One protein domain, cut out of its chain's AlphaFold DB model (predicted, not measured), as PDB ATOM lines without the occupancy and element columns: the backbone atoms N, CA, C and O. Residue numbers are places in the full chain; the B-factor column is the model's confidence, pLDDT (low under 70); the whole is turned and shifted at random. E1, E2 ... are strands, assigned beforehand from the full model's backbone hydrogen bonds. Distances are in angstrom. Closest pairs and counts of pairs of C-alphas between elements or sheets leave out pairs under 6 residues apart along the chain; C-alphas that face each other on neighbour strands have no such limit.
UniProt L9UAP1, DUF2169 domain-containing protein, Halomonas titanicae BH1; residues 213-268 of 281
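What this domain is: This is residues 213 to 268 of the 281 residues of the protein "DUF2169 domain-containing protein" of Halomonas titanicae BH1 (UniProt L9UAP1). A three-stranded sheet, E2, E1 and E5, makes one half of a long rod, and the two-stranded hairpin E3 and E4 makes the other, its tip at residues 238 to 243 sticking out. E2 runs on into E3 at 47 degrees, and the chain folds back through E4 and residues 250 to 257 to E5. The printed part has 56 residues, no named helix and five strands, E1 to E5 in turn; the class is all strand, with both sheets antiparallel, one in the order E2, E1, E5, the other E3, E4. It is loose, with a radius of gyration of the C-alphas of 14.4 A and spans of 47 by 23 by 14 A.

How they stand to each other: E1, residues 213 to 220, is the inner strand between E2, residues 225 to 229, and E5, residues 258 to 267. E1 and E2 form an antiparallel hairpin, with N 216 and O 228 2.8 A apart, within hydrogen-bond range. E1 and E5 are antiparallel at 159 degrees, with N 217 and O 262 at 2.8 A. E3, residues 231 to 238, and E4, residues 243 to 249, form the other hairpin, with N 245 and O 236 at 2.8 A. E2 and E3 meet only through their link. E1 and E3 are near each other; E3 and E5 are apart.

Where its parts are: E1 begins at C-alpha 213 (-2.954, -44.456, -12.123) and is 22.0 A long. E2 is 13.4 A long, E3 21.2 A and E4 20.2 A. E5, 25.4 A long, ends at C-alpha 267 (-1.036, -44.616, -6.568).

The domain as a whole: The C-alphas farthest apart, those of Ser 222 and Asp 240, are 47.4 A apart. The printed part has no cut and no long link. No printed residue is under pLDDT 70.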
ATOM      1  N   ALA A 213      -1.871 -45.035 -11.338       94.75
ATOM      2  CA  ALA A 213      -2.954 -44.456 -12.123       94.75
ATOM      3  C   ALA A 213      -2.557 -43.061 -12.623       94.75
ATOM      4  O   ALA A 213      -1.951 -42.270 -11.889       94.75
ATOM      5  N   LEU A 214      -2.935 -42.742 -13.861       96.81
ATOM      6  CA  LEU A 214      -2.775 -41.409 -14.434       96.81
ATOM      7  C   LEU A 214      -4.142 -40.760 -14.632       96.81
ATOM      8  O   LEU A 214      -5.092 -41.403 -15.069       96.81
ATOM      9  N   HIS A 215      -4.223 -39.471 -14.322       97.19
ATOM     10  CA  HIS A 215      -5.402 -38.649 -14.555       97.19
ATOM     11  C   HIS A 215      -5.034 -37.415 -15.375       97.19
ATOM     12  O   HIS A 215      -4.028 -36.760 -15.090       97.19
ATOM     13  N   ALA A 216      -5.875 -37.064 -16.339       97.50
ATOM     14  CA  ALA A 216      -5.830 -35.797 -17.047       97.50
ATOM     15  C   ALA A 216      -6.712 -34.791 -16.309       97.50
ATOM     16  O   ALA A 216      -7.935 -34.926 -16.262       97.50
ATOM     17  N   LEU A 217      -6.075 -33.776 -15.734       97.69
ATOM     18  CA  LEU A 217      -6.744 -32.592 -15.220       97.69
ATOM     19  C   LEU A 217      -6.851 -31.587 -16.363       97.69
ATOM     20  O   LEU A 217      -5.825 -31.115 -16.863       97.69
ATOM     21  N   THR A 218      -8.072 -31.295 -16.789       97.06
ATOM     22  CA  THR A 218      -8.330 -30.500 -17.988       97.06
ATOM     23  C   THR A 218      -9.010 -29.185 -17.655       97.06
ATOM     24  O   THR A 218      -9.893 -29.132 -16.801       97.06
ATOM     25  N   ASP A 219      -8.614 -28.126 -18.354       97.00
ATOM     26  CA  ASP A 219      -9.340 -26.860 -18.413       97.00
ATOM     27  C   ASP A 219      -9.848 -26.693 -19.854       97.00
ATOM     28  O   ASP A 219      -9.062 -26.728 -20.806       97.00
ATOM     29  N   HIS A 220     -11.160 -26.552 -20.030       94.88
ATOM     30  CA  HIS A 220     -11.807 -26.497 -21.342       94.88
ATOM     31  C   HIS A 220     -12.101 -25.060 -21.793       94.88
ATOM     32  O   HIS A 220     -12.120 -24.118 -20.994       94.88
ATOM     33  N   ALA A 221     -12.371 -24.877 -23.087       93.56
ATOM     34  CA  ALA A 221     -12.687 -23.579 -23.677       93.56
ATOM     35  C   ALA A 221     -13.879 -22.892 -22.998       93.56
ATOM     36  O   ALA A 221     -13.791 -21.695 -22.710       93.56
ATOM     37  N   SER A 222     -14.907 -23.677 -22.665       93.50
ATOM     38  CA  SER A 222     -16.100 -23.286 -21.897       93.50
ATOM     39  C   SER A 222     -15.830 -22.847 -20.450       93.50
ATOM     40  O   SER A 222     -16.730 -22.333 -19.795       93.50
ATOM     41  N   GLY A 223     -14.620 -23.062 -19.924       94.62
ATOM     42  CA  GLY A 223     -14.289 -22.858 -18.510       94.62
ATOM     43  C   GLY A 223     -14.574 -24.073 -17.620       94.62
ATOM     44  O   GLY A 223     -14.218 -24.055 -16.442       94.62
ATOM     45  N   GLN A 224     -15.164 -25.144 -18.166       95.00
ATOM     46  CA  GLN A 224     -15.334 -26.409 -17.452       95.00
ATOM     47  C   GLN A 224     -13.973 -27.016 -17.083       95.00
ATOM     48  O   GLN A 224     -13.024 -26.969 -17.869       95.00
ATOM     49  N   ARG A 225     -13.900 -27.629 -15.897       95.94
ATOM     50  CA  ARG A 225     -12.746 -28.413 -15.447       95.94
ATOM     51  C   ARG A 225     -13.075 -29.895 -15.400       95.94
ATOM     52  O   ARG A 225     -14.148 -30.263 -14.927       95.94
ATOM     53  N   GLY A 226     -12.143 -30.725 -15.854       94.31
ATOM     54  CA  GLY A 226     -12.263 -32.180 -15.858       94.31
ATOM     55  C   GLY A 226     -11.165 -32.866 -15.049       94.31
ATOM     56  O   GLY A 226     -10.082 -32.322 -14.831       94.31
ATOM     57  N   ASN A 227     -11.463 -34.082 -14.598       96.00
ATOM     58  CA  ASN A 227     -10.507 -35.011 -14.001       96.00
ATOM     59  C   ASN A 227     -10.779 -36.406 -14.573       96.00
ATOM     60  O   ASN A 227     -11.537 -37.186 -13.998       96.00
ATOM     61  N   THR A 228     -10.184 -36.692 -15.725       95.56
ATOM     62  CA  THR A 228     -10.441 -37.917 -16.487       95.56
ATOM     63  C   THR A 228      -9.368 -38.958 -16.166       95.56
ATOM     64  O   THR A 228      -8.187 -38.656 -16.353       95.56
ATOM     65  N   PRO A 229      -9.712 -40.164 -15.679       95.38
ATOM     66  CA  PRO A 229      -8.742 -41.252 -15.574       95.38
ATOM     67  C   PRO A 229      -8.294 -41.681 -16.977       95.38
ATOM     68  O   PRO A 229      -9.119 -41.794 -17.881       95.38
ATOM     69  N   LEU A 230      -6.996 -41.915 -17.169       97.62
ATOM     70  CA  LEU A 230      -6.493 -42.500 -18.409       97.62
ATOM     71  C   LEU A 230      -6.478 -44.026 -18.278       97.62
ATOM     72  O   LEU A 230      -6.074 -44.565 -17.245       97.62
ATOM     73  N   ALA A 231      -6.862 -44.712 -19.346       97.00
ATOM     74  CA  ALA A 231      -6.846 -46.162 -19.432       97.00
ATOM     75  C   ALA A 231      -5.439 -46.668 -19.779       97.00
ATOM     76  O   ALA A 231      -4.868 -46.219 -20.772       97.00
ATOM     77  N   LEU A 232      -4.875 -47.586 -18.982       97.44
ATOM     78  CA  LEU A 232      -3.646 -48.299 -19.348       97.44
ATOM     79  C   LEU A 232      -4.002 -49.357 -20.390       97.44
ATOM     80  O   LEU A 232      -4.653 -50.354 -20.078       97.44
ATOM     81  N   ASP A 233      -3.576 -49.145 -21.624       95.06
ATOM     82  CA  ASP A 233      -4.001 -49.974 -22.752       95.06
ATOM     83  C   ASP A 233      -2.850 -50.702 -23.444       95.06
ATOM     84  O   ASP A 233      -3.077 -51.530 -24.323       95.06
ATOM     85  N   SER A 234      -1.600 -50.416 -23.078       96.00
ATOM     86  CA  SER A 234      -0.443 -51.117 -23.630       96.00
ATOM     87  C   SER A 234       0.661 -51.281 -22.592       96.00
ATOM     88  O   SER A 234       1.082 -50.319 -21.943       96.00
ATOM     89  N   VAL A 235       1.157 -52.513 -22.493       97.31
ATOM     90  CA  VAL A 235       2.387 -52.895 -21.796       97.31
ATOM     91  C   VAL A 235       3.343 -53.442 -22.845       97.31
ATOM     92  O   VAL A 235       3.004 -54.385 -23.557       97.31
ATOM     93  N   VAL A 236       4.538 -52.870 -22.929       97.25
ATOM     94  CA  VAL A 236       5.632 -53.373 -23.765       97.25
ATOM     95  C   VAL A 236       6.753 -53.810 -22.839       97.25
ATOM     96  O   VAL A 236       7.160 -53.041 -21.974       97.25
ATOM     97  N   ILE A 237       7.226 -55.041 -23.010       97.06
ATOM     98  CA  ILE A 237       8.325 -55.615 -22.231       97.06
ATOM     99  C   ILE A 237       9.528 -55.722 -23.162       97.06
ATOM    100  O   ILE A 237       9.475 -56.476 -24.137       97.06
ATOM    101  N   ASP A 238      10.592 -54.985 -22.861       96.69
ATOM    102  CA  ASP A 238      11.876 -55.117 -23.540       96.69
ATOM    103  C   ASP A 238      12.772 -56.026 -22.692       96.69
ATOM    104  O   ASP A 238      13.197 -55.674 -21.592       96.69
ATOM    105  N   LEU A 239      13.000 -57.247 -23.181       95.25
ATOM    106  CA  LEU A 239      13.795 -58.242 -22.460       95.25
ATOM    107  C   LEU A 239      15.299 -57.970 -22.547       95.25
ATOM    108  O   LEU A 239      16.018 -58.411 -21.657       95.25
ATOM    109  N   ASP A 240      15.757 -57.249 -23.572       94.31
ATOM    110  CA  ASP A 240      17.174 -56.926 -23.752       94.31
ATOM    111  C   ASP A 240      17.570 -55.742 -22.857       94.31
ATOM    112  O   ASP A 240      18.658 -55.720 -22.281       94.31
ATOM    113  N   ARG A 241      16.671 -54.760 -22.709       96.38
ATOM    114  CA  ARG A 241      16.833 -53.620 -21.786       96.38
ATOM    115  C   ARG A 241      16.402 -53.926 -20.355       96.38
ATOM    116  O   ARG A 241      16.665 -53.122 -19.464       96.38
ATOM    117  N   GLU A 242      15.738 -55.059 -20.147       95.31
ATOM    118  CA  GLU A 242      15.104 -55.452 -18.885       95.31
ATOM    119  C   GLU A 242      14.148 -54.372 -18.331       95.31
ATOM    120  O   GLU A 242      14.074 -54.143 -17.120       95.31
ATOM    121  N   ASP A 243      13.389 -53.712 -19.212       96.12
ATOM    122  CA  ASP A 243      12.441 -52.657 -18.849       96.12
ATOM    123  C   ASP A 243      11.005 -52.937 -19.321       96.12
ATOM    124  O   ASP A 243      10.706 -53.871 -20.072       96.12
ATOM    125  N   VAL A 244      10.078 -52.139 -18.788       97.00
ATOM    126  CA  VAL A 244       8.668 -52.176 -19.166       97.00
ATOM    127  C   VAL A 244       8.202 -50.760 -19.462       97.00
ATOM    128  O   VAL A 244       8.305 -49.867 -18.619       97.00
ATOM    129  N   SER A 245       7.624 -50.574 -20.644       97.44
ATOM    130  CA  SER A 245       6.972 -49.336 -21.062       97.44
ATOM    131  C   SER A 245       5.456 -49.473 -20.960       97.44
ATOM    132  O   SER A 245       4.870 -50.461 -21.400       97.44
ATOM    133  N   LEU A 246       4.814 -48.462 -20.379       97.56
ATOM    134  CA  LEU A 246       3.380 -48.429 -20.102       97.56
ATOM    135  C   LEU A 246       2.754 -47.231 -20.822       97.56
ATOM    136  O   LEU A 246       3.253 -46.112 -20.693       97.56
ATOM    137  N   THR A 247       1.676 -47.453 -21.577       97.12
ATOM    138  CA  THR A 247       0.958 -46.384 -22.293       97.12
ATOM    139  C   THR A 247      -0.451 -46.224 -21.756       97.12
ATOM    140  O   THR A 247      -1.230 -47.173 -21.737       97.12
ATOM    141  N   TRP A 248      -0.780 -44.998 -21.355       97.56
ATOM    142  CA  TRP A 248      -2.122 -44.622 -20.939       97.56
ATOM    143  C   TRP A 248      -2.760 -43.697 -21.974       97.56
ATOM    144  O   TRP A 248      -2.101 -42.768 -22.448       97.56
ATOM    145  N   ARG A 249      -4.042 -43.904 -22.290       96.06
ATOM    146  CA  ARG A 249      -4.796 -43.079 -23.249       96.06
ATOM    147  C   ARG A 249      -6.106 -42.567 -22.653       96.06
ATOM    148  O   ARG A 249      -6.705 -43.186 -21.779       96.06
ATOM    149  N   ALA A 250      -6.534 -41.405 -23.130       94.75
ATOM    150  CA  ALA A 250      -7.859 -40.843 -22.899       94.75
ATOM    151  C   ALA A 250      -8.304 -40.100 -24.162       94.75
ATOM    152  O   ALA A 250      -7.470 -39.568 -24.899       94.75
ATOM    153  N   LEU A 251      -9.614 -40.065 -24.395       92.69
ATOM    154  CA  LEU A 251     -10.234 -39.362 -25.513       92.69
ATOM    155  C   LEU A 251     -10.999 -38.148 -24.987       92.69
ATOM    156  O   LEU A 251     -11.622 -38.211 -23.927       92.69
ATOM    157  N   PHE A 252     -10.951 -37.049 -25.737       91.88
ATOM    158  CA  PHE A 252     -11.634 -35.808 -25.389       91.88
ATOM    159  C   PHE A 252     -12.513 -35.351 -26.557       91.88
ATOM    160  O   PHE A 252     -12.032 -35.337 -27.692       91.88
ATOM    161  N   PRO A 253     -13.776 -34.976 -26.297       86.62
ATOM    162  CA  PRO A 253     -14.661 -34.428 -27.318       86.62
ATOM    163  C   PRO A 253     -14.103 -33.147 -27.953       86.62
ATOM    164  O   PRO A 253     -13.492 -32.315 -27.278       86.62
ATOM    165  N   LEU A 254     -14.318 -32.986 -29.262       88.00
ATOM    166  CA  LEU A 254     -13.837 -31.827 -30.024       88.00
ATOM    167  C   LEU A 254     -14.728 -30.585 -29.874       88.00
ATOM    168  O   LEU A 254     -14.262 -29.470 -30.093       88.00
ATOM    169  N   ASP A 255     -15.994 -30.766 -29.507       92.25
ATOM    170  CA  ASP A 255     -16.994 -29.705 -29.337       92.25
ATOM    171  C   ASP A 255     -16.702 -28.786 -28.139       92.25
ATOM    172  O   ASP A 255     -17.096 -27.620 -28.141       92.25
ATOM    173  N   ASN A 256     -15.946 -29.271 -27.150       89.75
ATOM    174  CA  ASN A 256     -15.454 -28.477 -26.026       89.75
ATOM    175  C   ASN A 256     -13.916 -28.542 -25.922       89.75
ATOM    176  O   ASN A 256     -13.386 -29.249 -25.052       89.75
ATOM    177  N   PRO A 257     -13.187 -27.802 -26.782       92.56
ATOM    178  CA  PRO A 257     -11.738 -27.914 -26.911       92.56
ATOM    179  C   PRO A 257     -10.981 -27.722 -25.598       92.56
ATOM    180  O   PRO A 257     -11.330 -26.887 -24.758       92.56
ATOM    181  N   LEU A 258      -9.887 -28.464 -25.453       94.44
ATOM    182  CA  LEU A 258      -8.970 -28.350 -24.324       94.44
ATOM    183  C   LEU A 258      -8.114 -27.082 -24.452       94.44
ATOM    184  O   LEU A 258      -7.461 -26.872 -25.470       94.44
ATOM    185  N   LYS A 259      -8.071 -26.264 -23.395       95.56
ATOM    186  CA  LYS A 259      -7.118 -25.147 -23.249       95.56
ATOM    187  C   LYS A 259      -5.838 -25.591 -22.549       95.56
ATOM    188  O   LYS A 259      -4.754 -25.128 -22.889       95.56
ATOM    189  N   GLN A 260      -5.964 -26.471 -21.557       96.06
ATOM    190  CA  GLN A 260      -4.833 -26.995 -20.801       96.06
ATOM    191  C   GLN A 260      -5.096 -28.439 -20.383       96.06
ATOM    192  O   GLN A 260      -6.210 -28.794 -20.000       96.06
ATOM    193  N   VAL A 261      -4.039 -29.251 -20.406       96.50
ATOM    194  CA  VAL A 261      -4.022 -30.596 -19.826       96.50
ATOM    195  C   VAL A 261      -2.839 -30.691 -18.874       96.50
ATOM    196  O   VAL A 261      -1.712 -30.346 -19.229       96.50
ATOM    197  N   ARG A 262      -3.088 -31.166 -17.656       97.50
ATOM    198  CA  ARG A 262      -2.060 -31.512 -16.671       97.50
ATOM    199  C   ARG A 262      -2.202 -32.981 -16.312       97.50
ATOM    200  O   ARG A 262      -3.294 -33.427 -15.974       97.50
ATOM    201  N   ILE A 263      -1.102 -33.725 -16.357       97.62
ATOM    202  CA  ILE A 263      -1.101 -35.139 -15.980       97.62
ATOM    203  C   ILE A 263      -0.771 -35.263 -14.499       97.62
ATOM    204  O   ILE A 263       0.285 -34.826 -14.041       97.62
ATOM    205  N   ARG A 264      -1.682 -35.877 -13.747       96.88
ATOM    206  CA  ARG A 264      -1.483 -36.216 -12.342       96.88
ATOM    207  C   ARG A 264      -1.222 -37.709 -12.217       96.88
ATOM    208  O   ARG A 264      -2.067 -38.523 -12.582       96.88
ATOM    209  N   ARG A 265      -0.071 -38.049 -11.641       96.00
ATOM    210  CA  ARG A 265       0.256 -39.400 -11.180       96.00
ATOM    211  C   ARG A 265      -0.350 -39.627  -9.796       96.00
ATOM    212  O   ARG A 265      -0.180 -38.789  -8.912       96.00
ATOM    213  N   ALA A 266      -1.003 -40.764  -9.597       92.69
ATOM    214  CA  ALA A 266      -1.482 -41.218  -8.295       92.69
ATOM    215  C   ALA A 266      -1.164 -42.712  -8.099       92.69
ATOM    216  O   ALA A 266      -1.084 -43.448  -9.085       92.69
ATOM    217  N   PRO A 267      -0.976 -43.186  -6.856       92.62
ATOM    218  CA  PRO A 267      -1.036 -44.616  -6.568       92.62
ATOM    219  C   PRO A 267      -2.411 -45.176  -6.949       92.62
ATOM    220  O   PRO A 267      -3.424 -44.489  -6.787       92.62
ATOM    221  N   LEU A 268      -2.460 -46.419  -7.425       89.50
ATOM    222  CA  LEU A 268      -3.723 -47.135  -7.587       89.50
ATOM    223  C   LEU A 268      -4.405 -47.293  -6.229       89.50
ATOM    224  O   LEU A 268      -3.769 -47.645  -5.232       89.50
TER     225      LEU A 268